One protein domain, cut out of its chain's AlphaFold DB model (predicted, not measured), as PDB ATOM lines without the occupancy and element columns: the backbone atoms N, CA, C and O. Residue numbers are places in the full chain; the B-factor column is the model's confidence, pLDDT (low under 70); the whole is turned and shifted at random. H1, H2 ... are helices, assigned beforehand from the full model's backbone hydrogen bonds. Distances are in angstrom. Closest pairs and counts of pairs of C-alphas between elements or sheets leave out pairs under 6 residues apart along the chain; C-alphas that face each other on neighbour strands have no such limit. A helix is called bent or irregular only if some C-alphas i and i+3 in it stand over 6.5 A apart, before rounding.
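This is residues 12 to 38 and 45 to 233 of the 235 residues of an uncharacterized protein of Synechococcus sp. KORDI-52 (UniProt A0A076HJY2). One helix, H3, runs through the middle of a compact bundle, and H1, H9, H11, H6, H4 and H5 stand round it, with most touching pairs crossed. H2 packs on the outside of H1 and H5, H8 crosses H11 and packs on H6, H7 folds back at the end of H6, and residues 209 to 214 stick out as a free loop. The class is all helix: 216 residues are printed, with eleven named helices in the order H1 to H11 and no named strand. The whole is compact, with a radius of gyration of the C-alphas of 16.8 A and spans of 50 by 42 by 29 A.

Start at H1, residues 12 to 36. Past the cut find H2, residues 46 to 62; H1 touches it with residues 15 to 26 alone, opposite ways at a steep tilt of 41 degrees, the closest C-alphas being those of Ala 19 and Ala 57, 4.4 A apart. Next comes the hub, H3, residues 66 to 89, which touches nine other helices. H4, residues 95 to 106, forms a helical hairpin with H3, closest at the C-alphas of Ala 80 and Met 102, 4.6 A apart. H5, residues 109 to 119, touches residues 66 to 76 of H3 alone, opposite ways at a shallow tilt of 12 degrees, with the closest C-alphas, of Ala 69 and Ile 115, 4.9 A apart. Look then at H6, residues 124 to 156, the longest helix; H4 touches its residues 141 to 149 alone, and the closest C-alphas, of Lys 99 and Val 145, are 6.3 A apart. H7, residues 160 to 166, forms a hairpin with H6, touching its residues 150 to 154 alone, closest at the C-alphas of Ser 154 and Ala 160, 4.9 A apart. H8, residues 168 to 182, touches residues 140 to 147 of H6 alone, with the closest C-alphas, of Phe 144 and Leu 174, 6.9 A apart. H9, residues 189 to 202, touches residues 71 to 82 of H3 alone, closest at the C-alphas of Val 75 and Ser 196, 5.6 A apart. H10, residues 204 to 207, touches residues 82 to 86 of H3 alone, closest at the C-alphas of Ser 86 and Phe 206, 6.3 A apart. H11, residues 216 to 230, touches H8 with residues 227 to 229 alone, the closest C-alphas being those of Leu 171 and Val 228, 5.1 A apart. H1, H2, H3, H4, H5, H6, H9 and H11 form a bundle, a group of helices in which each touches one or more of the others; H1 and H6, for instance, are apart. Every O i to N i+4 pair is within hydrogen-bond range in H1, H2, H3, H5, H6, H9 and H11, against 6 of 8 in H4, 9 of 11 in H8 and 1 of 3 in H7, which has 3 of 4 O i to N i+3 pairs within range; H10 is too short for an O i to N i+4 pair.

Find C-alpha 12 at (188.622, 282.083, 172.017); from there H1 runs 35.6 A to C-alpha 36. H3 spans 35.0 A and H2 24.1 A. H6 runs 47.8 A from C-alpha 124 at (208.670, 262.183, 167.519). H7 is irregular, with C-alphas 161 and 164 7.2 A apart. H11 ends at C-alpha 230, at (172.542, 260.732, 176.810).

The two C-alphas farthest apart, of Asp 124 and Ser 211, are 51.5 A apart. Residues 39 to 44 are not printed, and C-alphas 38 and 45 stand 20.7 A apart across that cut. Of the links that are printed whole, H8 to H9 and H10 to H11 are short and the others tight. The mean pLDDT of the printed part is 71.3, and 82 residues are under 70, among them residues 45 to 57, 120 to 138 and 202 to 219.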
ATOM      1  N   SER A  12     188.153 283.470 172.178       66.88
ATOM      2  CA  SER A  12     188.622 282.083 172.017       66.88
ATOM      3  C   SER A  12     187.475 281.160 171.611       66.88
ATOM      4  O   SER A  12     187.640 280.313 170.730       66.88
ATOM      5  N   ARG A  13     186.298 281.379 172.204       70.00
ATOM      6  CA  ARG A  13     185.060 280.680 171.861       70.00
ATOM      7  C   ARG A  13     184.618 280.971 170.431       70.00
ATOM      8  O   ARG A  13     184.388 280.042 169.662       70.00
ATOM      9  N   GLU A  14     184.539 282.245 170.065       71.44
ATOM     10  CA  GLU A  14     184.131 282.656 168.721       71.44
ATOM     11  C   GLU A  14     185.077 282.084 167.652       71.44
ATOM     12  O   GLU A  14     184.635 281.610 166.607       71.44
ATOM     13  N   ASN A  15     186.384 282.061 167.927       74.94
ATOM     14  CA  ASN A  15     187.374 281.494 167.014       74.94
ATOM     15  C   ASN A  15     187.267 279.967 166.894       74.94
ATOM     16  O   ASN A  15     187.458 279.432 165.803       74.94
ATOM     17  N   PHE A  16     186.934 279.263 167.980       77.88
ATOM     18  CA  PHE A  16     186.683 277.823 167.938       77.88
ATOM     19  C   PHE A  16     185.423 277.494 167.126       77.88
ATOM     20  O   PHE A  16     185.466 276.649 166.233       77.88
ATOM     21  N   GLU A  17     184.322 278.211 167.364       80.44
ATOM     22  CA  GLU A  17     183.076 278.053 166.603       80.44
ATOM     23  C   GLU A  17     183.287 278.365 165.111       80.44
ATOM     24  O   GLU A  17     182.853 277.598 164.249       80.44
ATOM     25  N   LYS A  18     184.042 279.424 164.784       80.94
ATOM     26  CA  LYS A  18     184.469 279.708 163.405       80.94
ATOM     27  C   LYS A  18     185.276 278.555 162.817       80.94
ATOM     28  O   LYS A  18     185.006 278.164 161.689       80.94
ATOM     29  N   ALA A  19     186.224 277.981 163.555       81.69
ATOM     30  CA  ALA A  19     187.022 276.861 163.060       81.69
ATOM     31  C   ALA A  19     186.160 275.622 162.744       81.69
ATOM     32  O   ALA A  19     186.370 274.980 161.716       81.69
ATOM     33  N   VAL A  20     185.146 275.334 163.569       83.75
ATOM     34  CA  VAL A  20     184.150 274.277 163.314       83.75
ATOM     35  C   VAL A  20     183.357 274.559 162.037       83.75
ATOM     36  O   VAL A  20     183.249 273.685 161.178       83.75
ATOM     37  N   VAL A  21     182.831 275.779 161.890       83.81
ATOM     38  CA  VAL A  21     182.068 276.199 160.702       83.81
ATOM     39  C   VAL A  21     182.915 276.061 159.441       83.81
ATOM     40  O   VAL A  21     182.481 275.469 158.455       83.81
ATOM     41  N   MET A  22     184.144 276.566 159.485       83.56
ATOM     42  CA  MET A  22     185.066 276.515 158.360       83.56
ATOM     43  C   MET A  22     185.422 275.075 157.987       83.56
ATOM     44  O   MET A  22     185.398 274.740 156.806       83.56
ATOM     45  N   MET A  23     185.658 274.203 158.971       84.88
ATOM     46  CA  MET A  23     185.878 272.776 158.725       84.88
ATOM     47  C   MET A  23     184.674 272.127 158.033       84.88
ATOM     48  O   MET A  23     184.833 271.470 157.005       84.88
ATOM     49  N   ALA A  24     183.471 272.307 158.585       84.56
ATOM     50  CA  ALA A  24     182.255 271.693 158.055       84.56
ATOM     51  C   ALA A  24     181.989 272.144 156.612       84.56
ATOM     52  O   ALA A  24     181.671 271.319 155.753       84.56
ATOM     53  N   ALA A  25     182.179 273.438 156.337       82.69
ATOM     54  CA  ALA A  25     182.064 274.009 155.001       82.69
ATOM     55  C   ALA A  25     183.110 273.424 154.041       82.69
ATOM     56  O   ALA A  25     182.743 272.987 152.954       82.69
ATOM     57  N   SER A  26     184.381 273.347 154.449       81.50
ATOM     58  CA  SER A  26     185.460 272.811 153.611       81.50
ATOM     59  C   SER A  26     185.282 271.331 153.273       81.50
ATOM     60  O   SER A  26     185.546 270.936 152.141       81.50
ATOM     61  N   ILE A  27     184.808 270.503 154.213       82.44
ATOM     62  CA  ILE A  27     184.517 269.090 153.922       82.44
ATOM     63  C   ILE A  27     183.321 268.990 152.966       82.44
ATOM     64  O   ILE A  27     183.395 268.273 151.970       82.44
ATOM     65  N   ALA A  28     182.234 269.724 153.228       81.44
ATOM     66  CA  ALA A  28     181.040 269.720 152.379       81.44
ATOM     67  C   ALA A  28     181.333 270.201 150.945       81.44
ATOM     68  O   ALA A  28     180.775 269.684 149.978       81.44
ATOM     69  N   GLU A  29     182.221 271.180 150.805       78.06
ATOM     70  CA  GLU A  29     182.688 271.685 149.522       78.06
ATOM     71  C   GLU A  29     183.625 270.709 148.813       78.06
ATOM     72  O   GLU A  29     183.426 270.437 147.639       78.06
ATOM     73  N   TRP A  30     184.569 270.078 149.512       81.19
ATOM     74  CA  TRP A  30     185.381 269.021 148.904       81.19
ATOM     75  C   TRP A  30     184.513 267.873 148.365       81.19
ATOM     76  O   TRP A  30     184.739 267.383 147.259       81.19
ATOM     77  N   VAL A  31     183.465 267.493 149.103       76.75
ATOM     78  CA  VAL A  31     182.463 266.524 148.638       76.75
ATOM     79  C   VAL A  31     181.733 267.025 147.379       76.75
ATOM     80  O   VAL A  31     181.485 266.241 146.462       76.75
ATOM     81  N   SER A  32     181.416 268.323 147.311       74.75
ATOM     82  CA  SER A  32     180.848 268.977 146.121       74.75
ATOM     83  C   SER A  32     181.764 268.869 144.912       74.75
ATOM     84  O   SER A  32     181.341 268.408 143.852       74.75
ATOM     85  N   ASP A  33     183.014 269.283 145.084       72.06
ATOM     86  CA  ASP A  33     183.986 269.428 144.010       72.06
ATOM     87  C   ASP A  33     184.397 268.065 143.463       72.06
ATOM     88  O   ASP A  33     184.399 267.872 142.256       72.06
ATOM     89  N   GLN A  34     184.613 267.065 144.321       70.31
ATOM     90  CA  GLN A  34     184.906 265.697 143.877       70.31
ATOM     91  C   GLN A  34     183.724 265.036 143.150       70.31
ATOM     92  O   GLN A  34     183.921 264.229 142.239       70.31
ATOM     93  N   LYS A  35     182.480 265.396 143.495       64.06
ATOM     94  CA  LYS A  35     181.298 264.991 142.720       64.06
ATOM     95  C   LYS A  35     181.254 265.700 141.360       64.06
ATOM     96  O   LYS A  35     180.851 265.098 140.367       64.06
ATOM     97  N   LEU A  36     181.645 266.975 141.318       53.91
ATOM     98  CA  LEU A  36     181.682 267.804 140.111       53.91
ATOM     99  C   LEU A  36     182.890 267.510 139.212       53.91
ATOM    100  O   LEU A  36     182.776 267.707 138.015       53.91
ATOM    101  N   GLU A  37     184.000 266.962 139.703       49.03
ATOM    102  CA  GLU A  37     185.139 266.528 138.876       49.03
ATOM    103  C   GLU A  37     184.799 265.316 137.984       49.03
ATOM    104  O   GLU A  37     185.464 265.078 136.977       49.03
ATOM    105  N   GLN A  38     183.685 264.618 138.245       48.03
ATOM    106  CA  GLN A  38     183.058 263.710 137.268       48.03
ATOM    107  C   GLN A  38     182.316 264.457 136.131       48.03
ATOM    108  O   GLN A  38     181.848 263.835 135.179       48.03
ATOM    109  N   ASP A  45     190.636 281.347 141.155       51.62
ATOM    110  CA  ASP A  45     190.965 282.116 142.385       51.62
ATOM    111  C   ASP A  45     190.187 281.765 143.677       51.62
ATOM    112  O   ASP A  45     190.693 281.956 144.787       51.62
ATOM    113  N   GLU A  46     188.970 281.226 143.572       54.72
ATOM    114  CA  GLU A  46     188.212 280.722 144.722       54.72
ATOM    115  C   GLU A  46     188.915 279.574 145.460       54.72
ATOM    116  O   GLU A  46     188.912 279.564 146.691       54.72
ATOM    117  N   SER A  47     189.554 278.642 144.746       59.69
ATOM    118  CA  SER A  47     190.267 277.499 145.346       59.69
ATOM    119  C   SER A  47     191.421 277.959 146.253       59.69
ATOM    120  O   SER A  47     191.634 277.447 147.359       59.69
ATOM    121  N   LEU A  48     192.115 279.029 145.852       58.12
ATOM    122  CA  LEU A  48     193.210 279.612 146.625       58.12
ATOM    123  C   LEU A  48     192.706 280.299 147.906       58.12
ATOM    124  O   LEU A  48     193.291 280.149 148.976       58.12
ATOM    125  N   ARG A  49     191.580 281.016 147.828       59.41
ATOM    126  CA  ARG A  49     190.954 281.651 148.999       59.41
ATOM    127  C   ARG A  49     190.404 280.616 149.988       59.41
ATOM    128  O   ARG A  49     190.501 280.812 151.197       59.41
ATOM    129  N   LYS A  50     189.854 279.509 149.485       62.34
ATOM    130  CA  LYS A  50     189.287 278.411 150.288       62.34
ATOM    131  C   LYS A  50     190.365 277.596 150.999       62.34
ATOM    132  O   LYS A  50     190.233 277.324 152.189       62.34
ATOM    133  N   SER A  51     191.472 277.291 150.322       64.44
ATOM    134  CA  SER A  51     192.627 276.640 150.959       64.44
ATOM    135  C   SER A  51     193.236 277.499 152.075       64.44
ATOM    136  O   SER A  51     193.545 276.972 153.140       64.44
ATOM    137  N   GLN A  52     193.321 278.822 151.895       64.56
ATOM    138  CA  GLN A  52     193.755 279.752 152.951       64.56
ATOM    139  C   GLN A  52     192.811 279.766 154.159       64.56
ATOM    140  O   GLN A  52     193.259 279.811 155.303       64.56
ATOM    141  N   LEU A  53     191.507 279.714 153.907       64.31
ATOM    142  CA  LEU A  53     190.463 279.683 154.927       64.31
ATOM    143  C   LEU A  53     190.467 278.372 155.736       64.31
ATOM    144  O   LEU A  53     190.335 278.400 156.961       64.31
ATOM    145  N   LEU A  54     190.691 277.235 155.072       67.94
ATOM    146  CA  LEU A  54     190.915 275.947 155.727       67.94
ATOM    147  C   LEU A  54     192.200 275.974 156.566       67.94
ATOM    148  O   LEU A  54     192.178 275.555 157.718       67.94
ATOM    149  N   LEU A  55     193.290 276.535 156.032       69.88
ATOM    150  CA  LEU A  55     194.543 276.733 156.767       69.88
ATOM    151  C   LEU A  55     194.325 277.537 158.056       69.88
ATOM    152  O   LEU A  55     194.747 277.096 159.122       69.88
ATOM    153  N   GLN A  56     193.581 278.645 157.995       68.94
ATOM    154  CA  GLN A  56     193.232 279.439 159.179       68.94
ATOM    155  C   GLN A  56     192.408 278.640 160.202       68.94
ATOM    156  O   GLN A  56     192.688 278.701 161.399       68.94
ATOM    157  N   ALA A  57     191.430 277.849 159.753       69.38
ATOM    158  CA  ALA A  57     190.659 276.969 160.632       69.38
ATOM    159  C   ALA A  57     191.545 275.899 161.292       69.38
ATOM    160  O   ALA A  57     191.436 275.659 162.496       69.38
ATOM    161  N   THR A  58     192.467 275.301 160.531       74.25
ATOM    162  CA  THR A  58     193.412 274.299 161.041       74.25
ATOM    163  C   THR A  58     194.436 274.893 162.008       74.25
ATOM    164  O   THR A  58     194.723 274.277 163.031       74.25
ATOM    165  N   ASP A  59     194.918 276.117 161.763       73.81
ATOM    166  CA  ASP A  59     195.810 276.844 162.673       73.81
ATOM    167  C   ASP A  59     195.118 277.170 164.002       73.81
ATOM    168  O   ASP A  59     195.762 277.144 165.055       73.81
ATOM    169  N   HIS A  60     193.812 277.447 163.976       72.81
ATOM    170  CA  HIS A  60     193.020 277.627 165.189       72.81
ATOM    171  C   HIS A  60     192.790 276.309 165.928       72.81
ATOM    172  O   HIS A  60     193.045 276.259 167.128       72.81
ATOM    173  N   LEU A  61     192.394 275.230 165.245       72.94
ATOM    174  CA  LEU A  61     192.241 273.909 165.877       72.94
ATOM    175  C   LEU A  61     193.559 273.405 166.475       72.94
ATOM    176  O   LEU A  61     193.554 272.838 167.568       72.94
ATOM    177  N   ARG A  62     194.696 273.697 165.830       74.00
ATOM    178  CA  ARG A  62     196.031 273.360 166.341       74.00
ATOM    179  C   ARG A  62     196.291 273.921 167.735       74.00
ATOM    180  O   ARG A  62     196.961 273.267 168.531       74.00
ATOM    181  N   GLN A  63     195.761 275.101 168.058       74.19
ATOM    182  CA  GLN A  63     195.942 275.725 169.378       74.19
ATOM    183  C   GLN A  63     195.335 274.888 170.513       74.19
ATOM    184  O   GLN A  63     195.720 275.059 171.667       74.19
ATOM    185  N   TYR A  64     194.437 273.959 170.182       71.56
ATOM    186  CA  TYR A  64     193.771 273.076 171.130       71.56
ATOM    187  C   TYR A  64     194.403 271.670 171.193       71.56
ATOM    188  O   TYR A  64     193.925 270.818 171.942       71.56
ATOM    189  N   GLY A  65     195.488 271.397 170.453       73.12
ATOM    190  CA  GLY A  65     196.161 270.091 170.474       73.12
ATOM    191  C   GLY A  65     195.191 268.946 170.162       73.12
ATOM    192  O   GLY A  65     194.290 269.108 169.345       73.12
ATOM    193  N   ILE A  66     195.306 267.801 170.844       72.56
ATOM    194  CA  ILE A  66     194.455 266.612 170.615       72.56
ATOM    195  C   ILE A  66     192.944 266.914 170.558       72.56
ATOM    196  O   ILE A  66     192.203 266.251 169.833       72.56
ATOM    197  N   MET A  67     192.487 267.954 171.259       75.06
ATOM    198  CA  MET A  67     191.110 268.436 171.218       75.06
ATOM    199  C   MET A  67     190.692 268.944 169.831       75.06
ATOM    200  O   MET A  67     189.596 268.645 169.353       75.06
ATOM    201  N   GLY A  68     191.576 269.679 169.155       77.56
ATOM    202  CA  GLY A  68     191.372 270.148 167.787       77.56
ATOM    203  C   GLY A  68     191.263 268.990 166.796       77.56
ATOM    204  O   GLY A  68     190.370 268.988 165.950       77.56
ATOM    205  N   ALA A  69     192.090 267.953 166.965       76.88
ATOM    206  CA  ALA A  69     192.012 266.736 166.156       76.88
ATOM    207  C   ALA A  69     190.699 265.964 166.393       76.88
ATOM    208  O   ALA A  69     190.050 265.546 165.436       76.88
ATOM    209  N   ARG A  70     190.249 265.831 167.650       77.12
ATOM    210  CA  ARG A  70     188.943 265.224 167.989       77.12
ATOM    211  C   ARG A  70     187.763 266.020 167.430       77.12
ATOM    212  O   ARG A  70     186.804 265.432 166.926       77.12
ATOM    213  N   THR A  71     187.854 267.349 167.469       80.44
ATOM    214  CA  THR A  71     186.854 268.251 166.884       80.44
ATOM    215  C   THR A  71     186.764 268.048 165.374       80.44
ATOM    216  O   THR A  71     185.673 267.819 164.862       80.44
ATOM    217  N   ALA A  72     187.900 268.033 164.668       81.06
ATOM    218  CA  ALA A  72     187.953 267.771 163.229       81.06
ATOM    219  C   ALA A  72     187.301 266.431 162.851       81.06
ATOM    220  O   ALA A  72     186.462 266.387 161.950       81.06
ATOM    221  N   SER A  73     187.627 265.357 163.579       77.44
ATOM    222  CA  SER A  73     187.011 264.040 163.376       77.44
ATOM    223  C   SER A  73     185.497 264.068 163.605       77.44
ATOM    224  O   SER A  73     184.752 263.472 162.835       77.44
ATOM    225  N   SER A  74     185.017 264.796 164.615       79.38
ATOM    226  CA  SER A  74     183.581 264.904 164.912       79.38
ATOM    227  C   SER A  74     182.812 265.647 163.822       79.38
ATOM    228  O   SER A  74     181.772 265.170 163.369       79.38
ATOM    229  N   VAL A  75     183.348 266.779 163.352       84.50
ATOM    230  CA  VAL A  75     182.771 267.532 162.227       84.50
ATOM    231  C   VAL A  75     182.662 266.635 160.994       84.50
ATOM    232  O   VAL A  75     181.623 266.585 160.339       84.50
ATOM    233  N   ALA A  76     183.712 265.867 160.711       83.62
ATOM    234  CA  ALA A  76     183.736 264.946 159.588       83.62
ATOM    235  C   ALA A  76     182.696 263.826 159.701       83.62
ATOM    236  O   ALA A  76     182.044 263.528 158.705       83.62
ATOM    237  N   LEU A  77     182.481 263.251 160.892       80.56
ATOM    238  CA  LEU A  77     181.466 262.208 161.111       80.56
ATOM    239  C   LEU A  77     180.050 262.728 160.826       80.56
ATOM    240  O   LEU A  77     179.230 262.026 160.223       80.56
ATOM    241  N   VAL A  78     179.778 263.979 161.208       80.62
ATOM    242  CA  VAL A  78     178.509 264.655 160.907       80.62
ATOM    243  C   VAL A  78     178.355 264.870 159.402       80.62
ATOM    244  O   VAL A  78     177.336 264.473 158.833       80.62
ATOM    245  N   VAL A  79     179.370 265.431 158.734       82.12
ATOM    246  CA  VAL A  79     179.322 265.681 157.281       82.12
ATOM    247  C   VAL A  79     179.189 264.367 156.503       82.12
ATOM    248  O   VAL A  79     178.375 264.275 155.587       82.12
ATOM    249  N   ALA A  80     179.937 263.331 156.894       79.12
ATOM    250  CA  ALA A  80     179.899 261.997 156.300       79.12
ATOM    251  C   ALA A  80     178.512 261.366 156.414       79.12
ATOM    252  O   ALA A  80     178.003 260.815 155.437       79.12
ATOM    253  N   SER A  81     177.885 261.498 157.587       76.94
ATOM    254  CA  SER A  81     176.507 261.057 157.794       76.94
ATOM    255  C   SER A  81     175.577 261.751 156.829       76.94
ATOM    256  O   SER A  81     174.945 261.060 156.039       76.94
ATOM    257  N   LEU A  82     175.544 263.091 156.846       76.56
ATOM    258  CA  LEU A  82     174.670 263.912 156.002       76.56
ATOM    259  C   LEU A  82     174.885 263.637 154.505       76.56
ATOM    260  O   LEU A  82     173.918 263.553 153.742       76.56
ATOM    261  N   TRP A  83     176.134 263.416 154.087       78.25
ATOM    262  CA  TRP A  83     176.476 263.009 152.725       78.25
ATOM    263  C   TRP A  83     175.849 261.675 152.349       78.25
ATOM    264  O   TRP A  83     175.136 261.611 151.345       78.25
ATOM    265  N   ALA A  84     176.051 260.634 153.153       70.19
ATOM    266  CA  ALA A  84     175.482 259.322 152.875       70.19
ATOM    267  C   ALA A  84     173.949 259.377 152.757       70.19
ATOM    268  O   ALA A  84     173.383 258.755 151.859       70.19
ATOM    269  N   GLN A  85     173.275 260.209 153.561       68.81
ATOM    270  CA  GLN A  85     171.821 260.413 153.428       68.81
ATOM    271  C   GLN A  85     171.456 261.032 152.082       68.81
ATOM    272  O   GLN A  85     170.516 260.580 151.428       68.81
ATOM    273  N   SER A  86     172.194 262.066 151.660       67.81
ATOM    274  CA  SER A  86     171.962 262.710 150.363       67.81
ATOM    275  C   SER A  86     172.110 261.707 149.215       67.81
ATOM    276  O   SER A  86     171.317 261.715 148.277       67.81
ATOM    277  N   GLN A  87     173.076 260.794 149.327       66.06
ATOM    278  CA  GLN A  87     173.395 259.784 148.324       66.06
ATOM    279  C   GLN A  87     172.354 258.664 148.252       66.06
ATOM    280  O   GLN A  87     171.887 258.330 147.159       66.06
ATOM    281  N   PHE A  88     171.926 258.142 149.405       60.66
ATOM    282  CA  PHE A  88     170.818 257.187 149.477       60.66
ATOM    283  C   PHE A  88     169.530 257.785 148.892       60.66
ATOM    284  O   PHE A  88     168.836 257.144 148.107       60.66
ATOM    285  N   ARG A  89     169.230 259.055 149.212       59.25
ATOM    286  CA  ARG A  89     168.030 259.762 148.734       59.25
ATOM    287  C   ARG A  89     167.990 259.917 147.213       59.25
ATOM    288  O   ARG A  89     166.914 259.833 146.631       59.25
ATOM    289  N   ILE A  90     169.133 260.153 146.569       59.47
ATOM    290  CA  ILE A  90     169.215 260.273 145.101       59.47
ATOM    291  C   ILE A  90     169.132 258.877 144.435       59.47
ATOM    292  O   ILE A  90     169.142 258.770 143.211       59.47
ATOM    293  N   GLY A  91     169.017 257.792 145.219       54.38
ATOM    294  CA  GLY A  91     168.991 256.414 144.721       54.38
ATOM    295  C   GLY A  91     170.322 255.996 144.102       54.38
ATOM    296  O   GLY A  91     170.364 255.086 143.282       54.38
ATOM    297  N   THR A  92     171.402 256.708 144.437       57.03
ATOM    298  CA  THR A  92     172.722 256.506 143.828       57.03
ATOM    299  C   THR A  92     173.456 255.319 144.453       57.03
ATOM    300  O   THR A  92     174.307 254.729 143.798       57.03
ATOM    301  N   PHE A  93     173.121 254.954 145.694       59.12
ATOM    302  CA  PHE A  93     173.841 253.950 146.477       59.12
ATOM    303  C   PHE A  93     172.889 253.106 147.334       59.12
ATOM    304  O   PHE A  93     171.929 253.639 147.900       59.12
ATOM    305  N   GLU A  94     173.170 251.806 147.451       65.56
ATOM    306  CA  GLU A  94     172.475 250.905 148.380       65.56
ATOM    307  C   GLU A  94     173.007 251.081 149.816       65.56
ATOM    308  O   GLU A  94     174.079 251.645 150.028       65.56
ATOM    309  N   GLU A  95     172.289 250.575 150.827       62.34
ATOM    310  CA  GLU A  95     172.703 250.663 152.245       62.34
ATOM    311  C   GLU A  95     174.127 250.117 152.479       62.34
ATOM    312  O   GLU A  95     174.896 250.685 153.256       62.34
ATOM    313  N   ALA A  96     174.509 249.063 151.748       64.25
ATOM    314  CA  ALA A  96     175.847 248.474 151.793       64.25
ATOM    315  C   ALA A  96     176.950 249.426 151.290       64.25
ATOM    316  O   ALA A  96     178.078 249.386 151.789       64.25
ATOM    317  N   ASP A  97     176.620 250.321 150.357       71.38
ATOM    318  CA  ASP A  97     177.557 251.278 149.767       71.38
ATOM    319  C   ASP A  97     177.712 252.551 150.615       71.38
ATOM    320  O   ASP A  97     178.722 253.258 150.509       71.38
ATOM    321  N   LEU A  98     176.752 252.835 151.504       69.62
ATOM    322  CA  LEU A  98     176.774 254.017 152.373       69.62
ATOM    323  C   LEU A  98     177.973 254.018 153.316       69.62
ATOM    324  O   LEU A  98     178.568 255.070 153.544       69.62
ATOM    325  N   LYS A  99     178.395 252.846 153.807       75.88
ATOM    326  CA  LYS A  99     179.604 252.731 154.633       75.88
ATOM    327  C   LYS A  99     180.838 253.244 153.889       75.88
ATOM    328  O   LYS A  99     181.613 254.012 154.454       75.88
ATOM    329  N   SER A 100     181.005 252.850 152.628       76.38
ATOM    330  CA  SER A 100     182.130 253.284 151.793       76.38
ATOM    331  C   SER A 100     182.089 254.792 151.540       76.38
ATOM    332  O   SER A 100     183.123 255.453 151.620       76.38
ATOM    333  N   GLN A 101     180.897 255.355 151.319       75.19
ATOM    334  CA  GLN A 101     180.706 256.800 151.155       75.19
ATOM    335  C   GLN A 101     181.034 257.584 152.430       75.19
ATOM    336  O   GLN A 101     181.732 258.596 152.367       75.19
ATOM    337  N   MET A 102     180.587 257.114 153.597       75.69
ATOM    338  CA  MET A 102     180.909 257.760 154.873       75.69
ATOM    339  C   MET A 102     182.417 257.707 155.152       75.69
ATOM    340  O   MET A 102     183.006 258.723 155.512       75.69
ATOM    341  N   MET A 103     183.062 256.557 154.921       77.44
ATOM    342  CA  MET A 103     184.517 256.410 155.066       77.44
ATOM    343  C   MET A 103     185.295 257.343 154.134       77.44
ATOM    344  O   MET A 103     186.291 257.929 154.549       77.44
ATOM    345  N   TRP A 104     184.835 257.514 152.894       82.62
ATOM    346  CA  TRP A 104     185.456 258.420 151.931       82.62
ATOM    347  C   TRP A 104     185.425 259.882 152.405       82.62
ATOM    348  O   TRP A 104     186.452 260.557 152.362       82.62
ATOM    349  N   VAL A 105     184.299 260.357 152.954       79.69
ATOM    350  CA  VAL A 105     184.208 261.718 153.527       79.69
ATOM    351  C   VAL A 105     185.145 261.900 154.723       79.69
ATOM    352  O   VAL A 105     185.807 262.934 154.852       79.69
ATOM    353  N   MET A 106     185.266 260.873 155.565       75.81
ATOM    354  CA  MET A 106     186.197 260.876 156.698       75.81
ATOM    355  C   MET A 106     187.670 260.950 156.278       75.81
ATOM    356  O   MET A 106     188.511 261.378 157.065       75.81
ATOM    357  N   GLN A 107     187.987 260.561 155.042       76.69
ATOM    358  CA  GLN A 107     189.331 260.633 154.468       76.69
ATOM    359  C   GLN A 107     189.611 261.958 153.747       76.69
ATOM    360  O   GLN A 107     190.678 262.093 153.147       76.69
ATOM    361  N   SER A 108     188.695 262.932 153.810       77.94
ATOM    362  CA  SER A 108     188.861 264.218 153.130       77.94
ATOM    363  C   SER A 108     190.174 264.924 153.525       77.94
ATOM    364  O   SER A 108     190.601 264.861 154.688       77.94
ATOM    365  N   PRO A 109     190.820 265.648 152.589       77.25
ATOM    366  CA  PRO A 109     192.056 266.378 152.863       77.25
ATOM    367  C   PRO A 109     191.936 267.355 154.037       77.25
ATOM    368  O   PRO A 109     192.880 267.502 154.804       77.25
ATOM    369  N   ALA A 110     190.767 267.973 154.228       76.25
ATOM    370  CA  ALA A 110     190.509 268.881 155.345       76.25
ATOM    371  C   ALA A 110     190.696 268.204 156.712       76.25
ATOM    372  O   ALA A 110     191.333 268.769 157.603       76.25
ATOM    373  N   VAL A 111     190.223 266.967 156.864       76.38
ATOM    374  CA  VAL A 111     190.386 266.185 158.097       76.38
ATOM    375  C   VAL A 111     191.841 265.785 158.290       76.38
ATOM    376  O   VAL A 111     192.397 265.984 159.371       76.38
ATOM    377  N   GLN A 112     192.483 265.280 157.233       75.56
ATOM    378  CA  GLN A 112     193.883 264.858 157.290       75.56
ATOM    379  C   GLN A 112     194.816 266.017 157.657       75.56
ATOM    380  O   GLN A 112     195.633 265.871 158.565       75.56
ATOM    381  N   ILE A 113     194.663 267.169 156.996       75.62
ATOM    382  CA  ILE A 113     195.447 268.379 157.268       75.62
ATOM    383  C   ILE A 113     195.212 268.833 158.705       75.62
ATOM    384  O   ILE A 113     196.165 269.120 159.416       75.62
ATOM    385  N   SER A 114     193.969 268.832 159.179       75.88
ATOM    386  CA  SER A 114     193.660 269.288 160.538       75.88
ATOM    387  C   SER A 114     194.279 268.410 161.613       75.88
ATOM    388  O   SER A 114     194.831 268.928 162.582       75.88
ATOM    389  N   ILE A 115     194.243 267.088 161.431       74.31
ATOM    390  CA  ILE A 115     194.940 266.150 162.312       74.31
ATOM    391  C   ILE A 115     196.448 266.423 162.239       74.31
ATOM    392  O   ILE A 115     197.073 266.663 163.268       74.31
ATOM    393  N   GLN A 116     197.041 266.463 161.046       72.62
ATOM    394  CA  GLN A 116     198.485 266.673 160.881       72.62
ATOM    395  C   GLN A 116     198.973 267.995 161.485       72.62
ATOM    396  O   GLN A 116     199.939 267.994 162.247       72.62
ATOM    397  N   GLU A 117     198.302 269.110 161.190       73.81
ATOM    398  CA  GLU A 117     198.648 270.436 161.710       73.81
ATOM    399  C   GLU A 117     198.507 270.499 163.229       73.81
ATOM    400  O   GLU A 117     199.351 271.103 163.890       73.81
ATOM    401  N   THR A 118     197.513 269.810 163.794       71.56
ATOM    402  CA  THR A 118     197.332 269.697 165.247       71.56
ATOM    403  C   THR A 118     198.547 269.076 165.944       71.56
ATOM    404  O   THR A 118     198.929 269.522 167.025       71.56
ATOM    405  N   PHE A 119     199.190 268.085 165.320       70.19
ATOM    406  CA  PHE A 119     200.347 267.385 165.893       70.19
ATOM    407  C   PHE A 119     201.709 267.947 165.444       70.19
ATOM    408  O   PHE A 119     202.747 267.565 165.981       70.19
ATOM    409  N   LYS A 120     201.732 268.880 164.488       66.19
ATOM    410  CA  LYS A 120     202.945 269.444 163.869       66.19
ATOM    411  C   LYS A 120     203.938 270.144 164.817       66.19
ATOM    412  O   LYS A 120     205.124 270.139 164.490       66.19
ATOM    413  N   PRO A 121     203.538 270.736 165.963       57.34
ATOM    414  CA  PRO A 121     204.499 271.329 166.898       57.34
ATOM    415  C   PRO A 121     205.261 270.317 167.759       57.34
ATOM    416  O   PRO A 121     206.133 270.725 168.524       57.34
ATOM    417  N   LEU A 122     204.895 269.039 167.722       54.06
ATOM    418  CA  LEU A 122     205.237 268.118 168.787       54.06
ATOM    419  C   LEU A 122     206.257 267.061 168.307       54.06
ATOM    420  O   LEU A 122     206.292 266.682 167.137       54.06
ATOM    421  N   ASP A 123     207.150 266.669 169.211       62.19
ATOM    422  CA  ASP A 123     208.267 265.730 169.027       62.19
ATOM    423  C   ASP A 123     207.893 264.363 168.397       62.19
ATOM    424  O   ASP A 123     206.740 264.051 168.106       62.19
ATOM    425  N   ASP A 124     208.887 263.503 168.143       65.06
ATOM    426  CA  ASP A 124     208.670 262.183 167.519       65.06
ATOM    427  C   ASP A 124     207.770 261.235 168.344       65.06
ATOM    428  O   ASP A 124     207.266 260.235 167.817       65.06
ATOM    429  N   GLU A 125     207.566 261.521 169.631       63.81
ATOM    430  CA  GLU A 125     206.587 260.846 170.489       63.81
ATOM    431  C   GLU A 125     205.166 261.287 170.127       63.81
ATOM    432  O   GLU A 125     204.296 260.465 169.852       63.81
ATOM    433  N   SER A 126     204.972 262.580 169.927       61.19
ATOM    434  CA  SER A 126     203.679 263.133 169.543       61.19
ATOM    435  C   SER A 126     203.295 262.867 168.083       61.19
ATOM    436  O   SER A 126     202.113 262.787 167.751       61.19
ATOM    437  N   LYS A 127     204.270 262.639 167.189       62.69
ATOM    438  CA  LYS A 127     204.001 262.052 165.859       62.69
ATOM    439  C   LYS A 127     203.466 260.623 165.964       62.69
ATOM    440  O   LYS A 127     202.620 260.224 165.164       62.69
ATOM    441  N   ARG A 128     203.955 259.846 166.937       67.75
ATOM    442  CA  ARG A 128     203.414 258.516 167.249       67.75
ATOM    443  C   ARG A 128     202.005 258.629 167.823       67.75
ATOM    444  O   ARG A 128     201.140 257.866 167.402       67.75
ATOM    445  N   ASP A 129     201.741 259.623 168.664       65.00
ATOM    446  CA  ASP A 129     200.388 259.904 169.155       65.00
ATOM    447  C   ASP A 129     199.438 260.334 168.039       65.00
ATOM    448  O   ASP A 129     198.304 259.873 168.015       65.00
ATOM    449  N   ALA A 130     199.903 261.105 167.054       64.62
ATOM    450  CA  ALA A 130     199.126 261.436 165.860       64.62
ATOM    451  C   ALA A 130     198.722 260.184 165.067       64.62
ATOM    452  O   ALA A 130     197.582 260.050 164.624       64.62
ATOM    453  N   GLN A 131     199.655 259.243 164.896       65.81
ATOM    454  CA  GLN A 131     199.405 257.982 164.195       65.81
ATOM    455  C   GLN A 131     198.478 257.058 164.992       65.81
ATOM    456  O   GLN A 131     197.583 256.435 164.416       65.81
ATOM    457  N   ASN A 132     198.658 256.985 166.311       67.94
ATOM    458  CA  ASN A 132     197.777 256.240 167.206       67.94
ATOM    459  C   ASN A 132     196.377 256.862 167.247       67.94
ATOM    460  O   ASN A 132     195.387 256.137 167.210       67.94
ATOM    461  N   PHE A 133     196.290 258.191 167.238       68.38
ATOM    462  CA  PHE A 133     195.044 258.939 167.158       68.38
ATOM    463  C   PHE A 133     194.336 258.699 165.826       68.38
ATOM    464  O   PHE A 133     193.138 258.435 165.824       68.38
ATOM    465  N   ALA A 134     195.052 258.723 164.699       65.81
ATOM    466  CA  ALA A 134     194.482 258.412 163.390       65.81
ATOM    467  C   ALA A 134     193.948 256.968 163.331       65.81
ATOM    468  O   ALA A 134     192.838 256.741 162.856       65.81
ATOM    469  N   ARG A 135     194.685 256.000 163.894       64.75
ATOM    470  CA  ARG A 135     194.246 254.595 163.998       64.75
ATOM    471  C   ARG A 135     193.043 254.408 164.926       64.75
ATOM    472  O   ARG A 135     192.103 253.704 164.576       64.75
ATOM    473  N   GLY A 136     193.048 255.048 166.094       65.69
ATOM    474  CA  GLY A 136     191.906 255.049 167.016       65.69
ATOM    475  C   GLY A 136     190.685 255.767 166.433       65.69
ATOM    476  O   GLY A 136     189.547 255.351 166.653       65.69
ATOM    477  N   SER A 137     190.919 256.800 165.617       66.69
ATOM    478  CA  SER A 137     189.875 257.495 164.867       66.69
ATOM    479  C   SER A 137     189.248 256.568 163.834       66.69
ATOM    480  O   SER A 137     188.034 256.551 163.738       66.69
ATOM    481  N   GLU A 138     190.017 255.735 163.126       68.56
ATOM    482  CA  GLU A 138     189.465 254.745 162.187       68.56
ATOM    483  C   GLU A 138     188.501 253.760 162.867       68.56
ATOM    484  O   GLU A 138     187.398 253.541 162.367       68.56
ATOM    485  N   ALA A 139     188.860 253.231 164.040       74.19
ATOM    486  CA  ALA A 139     187.969 252.363 164.815       74.19
ATOM    487  C   ALA A 139     186.683 253.096 165.241       74.19
ATOM    488  O   ALA A 139     185.583 252.576 165.055       74.19
ATOM    489  N   THR A 140     186.820 254.334 165.723       76.06
ATOM    490  CA  THR A 140     185.687 255.195 166.105       76.06
ATOM    491  C   THR A 140     184.794 255.514 164.906       76.06
ATOM    492  O   THR A 140     183.572 255.506 165.020       76.06
ATOM    493  N   ILE A 141     185.386 255.753 163.737       72.31
ATOM    494  CA  ILE A 141     184.664 256.002 162.491       72.31
ATOM    495  C   ILE A 141     183.857 254.770 162.108       72.31
ATOM    496  O   ILE A 141     182.663 254.879 161.844       72.31
ATOM    497  N   VAL A 142     184.483 253.592 162.093       76.19
ATOM    498  CA  VAL A 142     183.797 252.340 161.755       76.19
ATOM    499  C   VAL A 142     182.655 252.069 162.729       76.19
ATOM    500  O   VAL A 142     181.571 251.672 162.293       76.19
ATOM    501  N   LEU A 143     182.879 252.320 164.020       82.69
ATOM    502  CA  LEU A 143     181.865 252.206 165.059       82.69
ATOM    503  C   LEU A 143     180.701 253.167 164.806       82.69
ATOM    504  O   LEU A 143     179.556 252.735 164.745       82.69
ATOM    505  N   PHE A 144     180.982 254.452 164.596       80.50
ATOM    506  CA  PHE A 144     179.961 255.467 164.364       80.50
ATOM    507  C   PHE A 144     179.155 255.184 163.092       80.50
ATOM    508  O   PHE A 144     177.929 255.205 163.124       80.50
ATOM    509  N   VAL A 145     179.831 254.850 161.988       74.19
ATOM    510  CA  VAL A 145     179.195 254.474 160.718       74.19
ATOM    511  C   VAL A 145     178.295 253.252 160.908       74.19
ATOM    512  O   VAL A 145     177.143 253.258 160.478       74.19
ATOM    513  N   GLY A 146     178.792 252.211 161.582       78.38
ATOM    514  CA  GLY A 146     178.011 251.011 161.873       78.38
ATOM    515  C   GLY A 146     176.778 251.315 162.723       78.38
ATOM    516  O   GLY A 146     175.675 250.890 162.386       78.38
ATOM    517  N   THR A 147     176.944 252.090 163.791       84.69
ATOM    518  CA  THR A 147     175.858 252.468 164.703       84.69
ATOM    519  C   THR A 147     174.833 253.379 164.023       84.69
ATOM    520  O   THR A 147     173.635 253.204 164.237       84.69
ATOM    521  N   ALA A 148     175.258 254.275 163.127       78.75
ATOM    522  CA  ALA A 148     174.361 255.109 162.329       78.75
ATOM    523  C   ALA A 148     173.505 254.296 161.352       78.75
ATOM    524  O   ALA A 148     172.296 254.518 161.263       78.75
ATOM    525  N   LEU A 149     174.096 253.309 160.675       77.31
ATOM    526  CA  LEU A 149     173.349 252.391 159.813       77.31
ATOM    527  C   LEU A 149     172.348 251.555 160.623       77.31
ATOM    528  O   LEU A 149     171.192 251.422 160.226       77.31
ATOM    529  N   LYS A 150     172.743 251.063 161.806       82.94
ATOM    530  CA  LYS A 150     171.829 250.352 162.714       82.94
ATOM    531  C   LYS A 150     170.675 251.242 163.193       82.94
ATOM    532  O   LYS A 150     169.536 250.774 163.199       82.94
ATOM    533  N   LYS A 151     170.939 252.508 163.552       83.31
ATOM    534  CA  LYS A 151     169.901 253.474 163.959       83.31
ATOM    535  C   LYS A 151     168.893 253.646 162.840       83.31
ATOM    536  O   LYS A 151     167.698 253.457 163.051       83.31
ATOM    537  N   TYR A 152     169.376 253.899 161.632       74.81
ATOM    538  CA  TYR A 152     168.506 254.015 160.475       74.81
ATOM    539  C   TYR A 152     167.686 252.744 160.215       74.81
ATOM    540  O   TYR A 152     166.467 252.817 160.069       74.81
ATOM    541  N   SER A 153     168.333 251.575 160.210       75.56
ATOM    542  CA  SER A 153     167.653 250.292 160.008       75.56
ATOM    543  C   SER A 153     166.543 250.079 161.042       75.56
ATOM    544  O   SER A 153     165.450 249.640 160.685       75.56
ATOM    545  N   SER A 154     166.785 250.451 162.305       80.69
ATOM    546  CA  SER A 154     165.786 250.360 163.379       80.69
ATOM    547  C   SER A 154     164.590 251.286 163.151       80.69
ATOM    548  O   SER A 154     163.453 250.875 163.362       80.69
ATOM    549  N   ILE A 155     164.819 252.499 162.636       75.69
ATOM    550  CA  ILE A 155     163.752 253.444 162.291       75.69
ATOM    551  C   ILE A 155     162.890 252.873 161.154       75.69
ATOM    552  O   ILE A 155     161.665 252.854 161.253       75.69
ATOM    553  N   VAL A 156     163.513 252.340 160.097       73.25
ATOM    554  CA  VAL A 156     162.797 251.745 158.950       73.25
ATOM    555  C   VAL A 156     161.988 250.510 159.354       73.25
ATOM    556  O   VAL A 156     160.884 250.304 158.851       73.25
ATOM    557  N   LYS A 157     162.519 249.689 160.264       78.31
ATOM    558  CA  LYS A 157     161.863 248.467 160.757       78.31
ATOM    559  C   LYS A 157     160.848 248.718 161.873       78.31
ATOM    560  O   LYS A 157     160.206 247.769 162.309       78.31
ATOM    561  N   ASN A 158     160.667 249.972 162.298       78.62
ATOM    562  CA  ASN A 158     159.813 250.347 163.424       78.62
ATOM    563  C   ASN A 158     160.240 249.684 164.755       78.62
ATOM    564  O   ASN A 158     159.409 249.289 165.569       78.62
ATOM    565  N   GLU A 159     161.556 249.563 164.956       84.19
ATOM    566  CA  GLU A 159     162.240 248.990 166.129       84.19
ATOM    567  C   GLU A 159     163.052 250.058 166.896       84.19
ATOM    568  O   GLU A 159     163.925 249.728 167.702       84.19
ATOM    569  N   ALA A 160     162.789 251.347 166.643       76.38
ATOM    570  CA  ALA A 160     163.540 252.467 167.217       76.38
ATOM    571  C   ALA A 160     163.578 252.437 168.759       76.38
ATOM    572  O   ALA A 160     164.622 252.718 169.346       76.38
ATOM    573  N   ASP A 161     162.496 251.994 169.408       79.56
ATOM    574  CA  ASP A 161     162.389 251.900 170.873       79.56
ATOM    575  C   ASP A 161     163.377 250.897 171.499       79.56
ATOM    576  O   ASP A 161     163.712 250.999 172.678       79.56
ATOM    577  N   GLN A 162     163.865 249.919 170.727       84.38
ATOM    578  CA  GLN A 162     164.838 248.923 171.195       84.38
ATOM    579  C   GLN A 162     166.278 249.273 170.804       84.38
ATOM    580  O   GLN A 162     167.215 248.595 171.230       84.38
ATOM    581  N   PHE A 163     166.478 250.323 170.001       88.94
ATOM    582  CA  PHE A 163     167.787 250.673 169.459       88.94
ATOM    583  C   PHE A 163     168.829 250.918 170.556       88.94
ATOM    584  O   PHE A 163     169.927 250.362 170.478       88.94
ATOM    585  N   ILE A 164     168.470 251.703 171.578       87.25
ATOM    586  CA  ILE A 164     169.376 252.085 172.669       87.25
ATOM    587  C   ILE A 164     169.841 250.848 173.441       87.25
ATOM    588  O   ILE A 164     171.038 250.671 173.654       87.25
ATOM    589  N   GLU A 165     168.919 249.963 173.830       87.00
ATOM    590  CA  GLU A 165     169.271 248.760 174.592       87.00
ATOM    591  C   GLU A 165     170.144 247.811 173.756       87.00
ATOM    592  O   GLU A 165     171.167 247.325 174.238       87.00
ATOM    593  N   ASN A 166     169.800 247.628 172.478       88.25
ATOM    594  CA  ASN A 166     170.513 246.730 171.567       88.25
ATOM    595  C   ASN A 166     171.917 247.221 171.182       88.25
ATOM    596  O   ASN A 166     172.714 246.427 170.687       88.25
ATOM    597  N   ASN A 167     172.220 248.508 171.380       91.06
ATOM    598  CA  ASN A 167     173.493 249.123 170.987       91.06
ATOM    599  C   ASN A 167     174.161 249.888 172.136       91.06
ATOM    600  O   ASN A 167     175.003 250.753 171.903       91.06
ATOM    601  N   ARG A 168     173.804 249.590 173.394       87.88
ATOM    602  CA  ARG A 168     174.311 250.317 174.571       87.88
ATOM    603  C   ARG A 168     175.840 250.317 174.649       87.88
ATOM    604  O   ARG A 168     176.422 251.308 175.084       87.88
ATOM    605  N   ALA A 169     176.492 249.217 174.271       88.50
ATOM    606  CA  ALA A 169     177.950 249.115 174.309       88.50
ATOM    607  C   ALA A 169     178.595 250.080 173.305       88.50
ATOM    608  O   ALA A 169     179.448 250.880 173.685       88.50
ATOM    609  N   GLU A 170     178.121 250.062 172.059       90.31
ATOM    610  CA  GLU A 170     178.584 250.954 171.001       90.31
ATOM    611  C   GLU A 170     178.281 252.423 171.314       90.31
ATOM    612  O   GLU A 170     179.145 253.280 171.136       90.31
ATOM    613  N   LEU A 171     177.084 252.724 171.830       88.25
ATOM    614  CA  LEU A 171     176.704 254.077 172.240       88.25
ATOM    615  C   LEU A 171     177.584 254.590 173.383       88.25
ATOM    616  O   LEU A 171     177.990 255.747 173.356       88.25
ATOM    617  N   ARG A 172     177.940 253.739 174.356       86.56
ATOM    618  CA  ARG A 172     178.857 254.103 175.447       86.56
ATOM    619  C   ARG A 172     180.271 254.376 174.942       86.56
ATOM    620  O   ARG A 172     180.904 255.321 175.402       86.56
ATOM    621  N   GLU A 173     180.770 253.568 174.015       85.25
ATOM    622  CA  GLU A 173     182.102 253.758 173.435       85.25
ATOM    623  C   GLU A 173     182.172 255.046 172.599       85.25
ATOM    624  O   GLU A 173     183.093 255.847 172.775       85.25
ATOM    625  N   LEU A 174     181.144 255.318 171.785       82.88
ATOM    626  CA  LEU A 174     180.996 256.599 171.089       82.88
ATOM    627  C   LEU A 174     180.878 257.763 172.075       82.88
ATOM    628  O   LEU A 174     181.526 258.791 171.890       82.88
ATOM    629  N   SER A 175     180.110 257.592 173.151       82.00
ATOM    630  CA  SER A 175     179.960 258.608 174.192       82.00
ATOM    631  C   SER A 175     181.301 258.941 174.840       82.00
ATOM    632  O   SER A 175     181.636 260.110 174.968       82.00
ATOM    633  N   GLY A 176     182.126 257.934 175.144       78.19
ATOM    634  CA  GLY A 176     183.481 258.132 175.663       78.19
ATOM    635  C   GLY A 176     184.382 258.913 174.703       78.19
ATOM    636  O   GLY A 176     185.112 259.804 175.136       78.19
ATOM    637  N   PHE A 177     184.293 258.645 173.397       75.62
ATOM    638  CA  PHE A 177     185.023 259.419 172.389       75.62
ATOM    639  C   PHE A 177     184.619 260.900 172.394       75.62
ATOM    640  O   PHE A 177     185.486 261.777 172.395       75.62
ATOM    641  N   PHE A 178     183.316 261.185 172.431       72.69
ATOM    642  CA  PHE A 178     182.830 262.559 172.440       72.69
ATOM    643  C   PHE A 178     183.014 263.256 173.802       72.69
ATOM    644  O   PHE A 178     183.325 264.441 173.833       72.69
ATOM    645  N   ALA A 179     182.918 262.544 174.926       70.12
ATOM    646  CA  ALA A 179     183.204 263.066 176.267       70.12
ATOM    647  C   ALA A 179     184.680 263.458 176.426       70.12
ATOM    648  O   ALA A 179     185.006 264.422 177.112       70.12
ATOM    649  N   ALA A 180     185.585 262.791 175.710       66.31
ATOM    650  CA  ALA A 180     186.990 263.170 175.672       66.31
ATOM    651  C   ALA A 180     187.224 264.539 174.980       66.31
ATOM    652  O   ALA A 180     188.333 265.076 175.034       66.31
ATOM    653  N   ILE A 181     186.206 265.118 174.325       63.94
ATOM    654  CA  ILE A 181     186.208 266.521 173.875       63.94
ATOM    655  C   ILE A 181     185.843 267.476 175.032       63.94
ATOM    656  O   ILE A 181     186.317 268.609 175.105       63.94
ATOM    657  N   ASP A 182     185.047 267.005 175.986       55.00
ATOM    658  CA  ASP A 182     184.596 267.773 177.147       55.00
ATOM    659  C   ASP A 182     185.645 267.823 178.281       55.00
ATOM    660  O   ASP A 182     185.703 268.794 179.035       55.00
ATOM    661  N   GLU A 183     186.582 266.861 178.342       50.84
ATOM    662  CA  GLU A 183     187.704 266.835 179.312       50.84
ATOM    663  C   GLU A 183     188.618 268.087 179.266       50.84
ATOM    664  O   GLU A 183     189.425 268.317 180.169       50.84
ATOM    665  N   GLY A 184     188.474 268.945 178.248       48.41
ATOM    666  CA  GLY A 184     189.114 270.263 178.175       48.41
ATOM    667  C   GLY A 184     188.454 271.370 179.017       48.41
ATOM    668  O   GLY A 184     189.025 272.462 179.098       48.41
ATOM    669  N   GLY A 185     187.294 271.114 179.640       43.50
ATOM    670  CA  GLY A 185     186.465 272.116 180.334       43.50
ATOM    671  C   GLY A 185     185.614 272.965 179.384       43.50
ATOM    672  O   GLY A 185     185.176 274.059 179.729       43.50
ATOM    673  N   LEU A 186     185.430 272.479 178.160       50.41
ATOM    674  CA  LEU A 186     184.795 273.176 177.064       50.41
ATOM    675  C   LEU A 186     183.514 272.392 176.730       50.41
ATOM    676  O   LEU A 186     183.544 271.478 175.912       50.41
ATOM    677  N   SER A 187     182.372 272.830 177.270       55.50
ATOM    678  CA  SER A 187     181.022 272.296 177.013       55.50
ATOM    679  C   SER A 187     180.501 272.587 175.587       55.50
ATOM    680  O   SER A 187     179.404 273.117 175.396       55.50
ATOM    681  N   TYR A 188     181.308 272.298 174.561       63.50
ATOM    682  CA  TYR A 188     181.083 272.690 173.165       63.50
ATOM    683  C   TYR A 188     180.668 271.536 172.277       63.50
ATOM    684  O   TYR A 188     180.329 271.789 171.135       63.50
ATOM    685  N   LEU A 189     180.646 270.295 172.752       67.88
ATOM    686  CA  LEU A 189     180.281 269.147 171.926       67.88
ATOM    687  C   LEU A 189     178.920 269.336 171.233       67.88
ATOM    688  O   LEU A 189     178.839 269.260 170.009       67.88
ATOM    689  N   ALA A 190     177.877 269.695 171.989       67.50
ATOM    690  CA  ALA A 190     176.565 270.015 171.425       67.50
ATOM    691  C   ALA A 190     176.642 271.159 170.396       67.50
ATOM    692  O   ALA A 190     175.996 271.097 169.353       67.50
ATOM    693  N   LYS A 191     177.489 272.167 170.646       74.06
ATOM    694  CA  LYS A 191     177.686 273.308 169.743       74.06
ATOM    695  C   LYS A 191     178.462 272.940 168.476       74.06
ATOM    696  O   LYS A 191     178.114 273.405 167.397       74.06
ATOM    697  N   VAL A 192     179.483 272.092 168.587       74.75
ATOM    698  CA  VAL A 192     180.269 271.548 167.470       74.75
ATOM    699  C   VAL A 192     179.345 270.771 166.546       74.75
ATOM    700  O   VAL A 192     179.361 270.986 165.336       74.75
ATOM    701  N   LEU A 193     178.515 269.903 167.123       72.31
ATOM    702  CA  LEU A 193     177.554 269.084 166.392       72.31
ATOM    703  C   LEU A 193     176.482 269.954 165.721       72.31
ATOM    704  O   LEU A 193     176.256 269.811 164.522       72.31
ATOM    705  N   GLU A 194     175.896 270.909 166.451       71.75
ATOM    706  CA  GLU A 194     174.926 271.877 165.918       71.75
ATOM    707  C   GLU A 194     175.503 272.659 164.730       71.75
ATOM    708  O   GLU A 194     174.917 272.664 163.647       71.75
ATOM    709  N   LEU A 195     176.671 273.287 164.907       76.69
ATOM    710  CA  LEU A 195     177.321 274.078 163.861       76.69
ATOM    711  C   LEU A 195     177.678 273.217 162.650       76.69
ATOM    712  O   LEU A 195     177.460 273.649 161.521       76.69
ATOM    713  N   SER A 196     178.163 271.992 162.868       79.81
ATOM    714  CA  SER A 196     178.466 271.060 161.777       79.81
ATOM    715  C   SER A 196     177.216 270.756 160.954       79.81
ATOM    716  O   SER A 196     177.240 270.896 159.735       79.81
ATOM    717  N   VAL A 197     176.097 270.423 161.610       75.00
ATOM    718  CA  VAL A 197     174.830 270.139 160.922       75.00
ATOM    719  C   VAL A 197     174.334 271.362 160.154       75.00
ATOM    720  O   VAL A 197     174.035 271.253 158.966       75.00
ATOM    721  N   VAL A 198     174.250 272.525 160.809       76.00
ATOM    722  CA  VAL A 198     173.717 273.758 160.202       76.00
ATOM    723  C   VAL A 198     174.532 274.163 158.977       76.00
ATOM    724  O   VAL A 198     173.967 274.482 157.928       76.00
ATOM    725  N   VAL A 199     175.859 274.126 159.084       77.81
ATOM    726  CA  VAL A 199     176.752 274.545 158.002       77.81
ATOM    727  C   VAL A 199     176.701 273.569 156.836       77.81
ATOM    728  O   VAL A 199     176.549 274.002 155.694       77.81
ATOM    729  N   THR A 200     176.757 272.261 157.098       76.06
ATOM    730  CA  THR A 200     176.666 271.257 156.031       76.06
ATOM    731  C   THR A 200     175.327 271.342 155.302       76.06
ATOM    732  O   THR A 200     175.309 271.370 154.075       76.06
ATOM    733  N   MET A 201     174.213 271.472 156.029       71.38
ATOM    734  CA  MET A 201     172.873 271.574 155.436       71.38
ATOM    735  C   MET A 201     172.642 272.875 154.654       71.38
ATOM    736  O   MET A 201     171.783 272.912 153.774       71.38
ATOM    737  N   SER A 202     173.412 273.930 154.943       69.31
ATOM    738  CA  SER A 202     173.354 275.200 154.206       69.31
ATOM    739  C   SER A 202     173.977 275.108 152.808       69.31
ATOM    740  O   SER A 202     173.715 275.958 151.956       69.31
ATOM    741  N   ASN A 203     174.787 274.081 152.535       69.75
ATOM    742  CA  ASN A 203     175.338 273.844 151.207       69.75
ATOM    743  C   ASN A 203     174.267 273.225 150.287       69.75
ATOM    744  O   ASN A 203     173.575 272.275 150.653       69.75
ATOM    745  N   ALA A 204     174.143 273.746 149.062       64.00
ATOM    746  CA  ALA A 204     173.123 273.342 148.094       64.00
ATOM    747  C   ALA A 204     173.143 271.842 147.736       64.00
ATOM    748  O   ALA A 204     172.114 271.315 147.317       64.00
ATOM    749  N   LEU A 205     174.264 271.132 147.906       62.00
ATOM    750  CA  LEU A 205     174.294 269.670 147.766       62.00
ATOM    751  C   LEU A 205     173.449 268.939 148.801       62.00
ATOM    752  O   LEU A 205     172.893 267.885 148.496       62.00
ATOM    753  N   PHE A 206     173.355 269.505 149.997       64.62
ATOM    754  CA  PHE A 206     172.681 268.922 151.149       64.62
ATOM    755  C   PHE A 206     171.314 269.590 151.390       64.62
ATOM    756  O   PHE A 206     170.416 268.964 151.946       64.62
ATOM    757  N   GLY A 207     171.130 270.827 150.904       55.25
ATOM    758  CA  GLY A 207     169.920 271.645 151.046       55.25
ATOM    759  C   GLY A 207     168.946 271.653 149.855       55.25
ATOM    760  O   GLY A 207     167.986 272.426 149.866       55.25
ATOM    761  N   ARG A 208     169.145 270.834 148.809       48.84
ATOM    762  CA  ARG A 208     168.168 270.718 147.706       48.84
ATOM    763  C   ARG A 208     166.872 270.046 148.207       48.84
ATOM    764  O   ARG A 208     166.828 268.844 148.471       48.84
ATOM    765  N   GLU A 209     165.827 270.871 148.307       43.97
ATOM    766  CA  GLU A 209     164.406 270.559 148.556       43.97
ATOM    767  C   GLU A 209     164.025 270.183 149.998       43.97
ATOM    768  O   GLU A 209     163.928 269.008 150.360       43.97
ATOM    769  N   PHE A 210     163.725 271.210 150.799       49.78
ATOM    770  CA  PHE A 210     163.046 271.090 152.088       49.78
ATOM    771  C   PHE A 210     161.517 271.030 151.912       49.78
ATOM    772  O   PHE A 210     160.864 272.048 151.692       49.78
ATOM    773  N   SER A 211     160.941 269.843 152.124       41.47
ATOM    774  CA  SER A 211     159.810 269.707 153.052       41.47
ATOM    775  C   SER A 211     160.303 268.848 154.215       41.47
ATOM    776  O   SER A 211     160.665 267.684 154.034       41.47
ATOM    777  N   SER A 212     160.379 269.458 155.386       40.16
ATOM    778  CA  SER A 212     161.060 269.025 156.609       40.16
ATOM    779  C   SER A 212     160.417 267.849 157.363       40.16
ATOM    780  O   SER A 212     160.703 267.669 158.539       40.16
ATOM    781  N   GLU A 213     159.575 267.025 156.732       41.47
ATOM    782  CA  GLU A 213     158.820 265.970 157.435       41.47
ATOM    783  C   GLU A 213     159.313 264.524 157.183       41.47
ATOM    784  O   GLU A 213     158.789 263.611 157.812       41.47
ATOM    785  N   LYS A 214     160.282 264.250 156.279       47.12
ATOM    786  CA  LYS A 214     160.538 262.860 155.798       47.12
ATOM    787  C   LYS A 214     161.994 262.429 155.499       47.12
ATOM    788  O   LYS A 214     162.191 261.553 154.661       47.12
ATOM    789  N   SER A 215     163.028 262.971 156.154       53.12
ATOM    790  CA  SER A 215     164.369 262.341 156.098       53.12
ATOM    791  C   SER A 215     164.637 261.547 157.376       53.12
ATOM    792  O   SER A 215     165.071 262.106 158.387       53.12
ATOM    793  N   LEU A 216     164.364 260.238 157.328       56.50
ATOM    794  CA  LEU A 216     164.586 259.286 158.430       56.50
ATOM    795  C   LEU A 216     166.066 259.180 158.833       56.50
ATOM    796  O   LEU A 216     166.374 258.819 159.961       56.50
ATOM    797  N   PHE A 217     166.996 259.535 157.941       57.56
ATOM    798  CA  PHE A 217     168.415 259.607 158.281       57.56
ATOM    799  C   PHE A 217     168.811 260.939 158.928       57.56
ATOM    800  O   PHE A 217     169.668 260.925 159.796       57.56
ATOM    801  N   TYR A 218     168.222 262.087 158.562       60.81
ATOM    802  CA  TYR A 218     168.539 263.369 159.223       60.81
ATOM    803  C   TYR A 218     168.057 263.338 160.670       60.81
ATOM    804  O   TYR A 218     168.839 263.565 161.591       60.81
ATOM    805  N   SER A 219     166.785 262.966 160.846       65.06
ATOM    806  CA  SER A 219     166.218 262.643 162.158       65.06
ATOM    807  C   SER A 219     167.044 261.556 162.837       65.06
ATOM    808  O   SER A 219     167.515 261.782 163.938       65.06
ATOM    809  N   GLY A 220     167.374 260.464 162.140       70.75
ATOM    810  CA  GLY A 220     168.214 259.393 162.678       70.75
ATOM    811  C   GLY A 220     169.625 259.812 163.105       70.75
ATOM    812  O   GLY A 220     170.125 259.288 164.090       70.75
ATOM    813  N   THR A 221     170.283 260.758 162.430       71.75
ATOM    814  CA  THR A 221     171.611 261.266 162.814       71.75
ATOM    815  C   THR A 221     171.509 262.223 163.990       71.75
ATOM    816  O   THR A 221     172.326 262.126 164.898       71.75
ATOM    817  N   ILE A 222     170.508 263.105 164.015       71.75
ATOM    818  CA  ILE A 222     170.245 263.967 165.175       71.75
ATOM    819  C   ILE A 222     169.869 263.126 166.401       71.75
ATOM    820  O   ILE A 222     170.425 263.339 167.475       71.75
ATOM    821  N   GLU A 223     168.994 262.134 166.233       77.31
ATOM    822  CA  GLU A 223     168.611 261.187 167.279       77.31
ATOM    823  C   GLU A 223     169.799 260.345 167.734       77.31
ATOM    824  O   GLU A 223     170.016 260.239 168.928       77.31
ATOM    825  N   LEU A 224     170.610 259.798 166.819       82.06
ATOM    826  CA  LEU A 224     171.817 259.051 167.184       82.06
ATOM    827  C   LEU A 224     172.778 259.911 167.999       82.06
ATOM    828  O   LEU A 224     173.363 259.439 168.968       82.06
ATOM    829  N   ILE A 225     172.974 261.163 167.587       76.88
ATOM    830  CA  ILE A 225     173.805 262.107 168.326       76.88
ATOM    831  C   ILE A 225     173.225 262.308 169.731       76.88
ATOM    832  O   ILE A 225     173.974 262.210 170.698       76.88
ATOM    833  N   GLY A 226     171.911 262.517 169.859       78.88
ATOM    834  CA  GLY A 226     171.224 262.569 171.153       78.88
ATOM    835  C   GLY A 226     171.455 261.308 171.992       78.88
ATOM    836  O   GLY A 226     171.947 261.405 173.113       78.88
ATOM    837  N   ASP A 227     171.218 260.129 171.412       83.25
ATOM    838  CA  ASP A 227     171.387 258.822 172.056       83.25
ATOM    839  C   ASP A 227     172.820 258.634 172.586       83.25
ATOM    840  O   ASP A 227     173.026 258.132 173.692       83.25
ATOM    841  N   VAL A 228     173.832 259.048 171.815       80.94
ATOM    842  CA  VAL A 228     175.251 258.973 172.201       80.94
ATOM    843  C   VAL A 228     175.572 259.917 173.366       80.94
ATOM    844  O   VAL A 228     176.309 259.537 174.280       80.94
ATOM    845  N   LEU A 229     175.022 261.135 173.358       74.31
ATOM    846  CA  LEU A 229     175.228 262.114 174.429       74.31
ATOM    847  C   LEU A 229     174.548 261.675 175.731       74.31
ATOM    848  O   LEU A 229     175.163 261.713 176.795       74.31
ATOM    849  N   GLU A 230     173.308 261.196 175.649       77.25
ATOM    850  CA  GLU A 230     172.542 260.732 176.810       77.25
ATOM    851  C   GLU A 230     173.136 259.451 177.409       77.25
ATOM    852  O   GLU A 230     173.210 259.318 178.633       77.25
ATOM    853  N   SER A 231     173.672 258.552 176.578       66.38
ATOM    854  CA  SER A 231     174.332 257.314 177.026       66.38
ATOM    855  C   SER A 231     175.549 257.543 177.934       66.38
ATOM    856  O   SER A 231     175.935 256.631 178.667       66.38
ATOM    857  N   GLY A 232     176.138 258.743 177.912       55.12
ATOM    858  CA  GLY A 232     177.242 259.143 178.793       55.12
ATOM    859  C   GLY A 232     176.806 259.654 180.168       55.12
ATOM    860  O   GLY A 232     177.623 259.703 181.080       55.12
ATOM    861  N   THR A 233     175.528 260.010 180.337       51.94
ATOM    862  CA  THR A 233     174.976 260.556 181.595       51.94
ATOM    863  C   THR A 233     174.434 259.492 182.551       51.94
ATOM    864  O   THR A 233     174.158 259.789 183.711       51.94
TER     865      THR A 233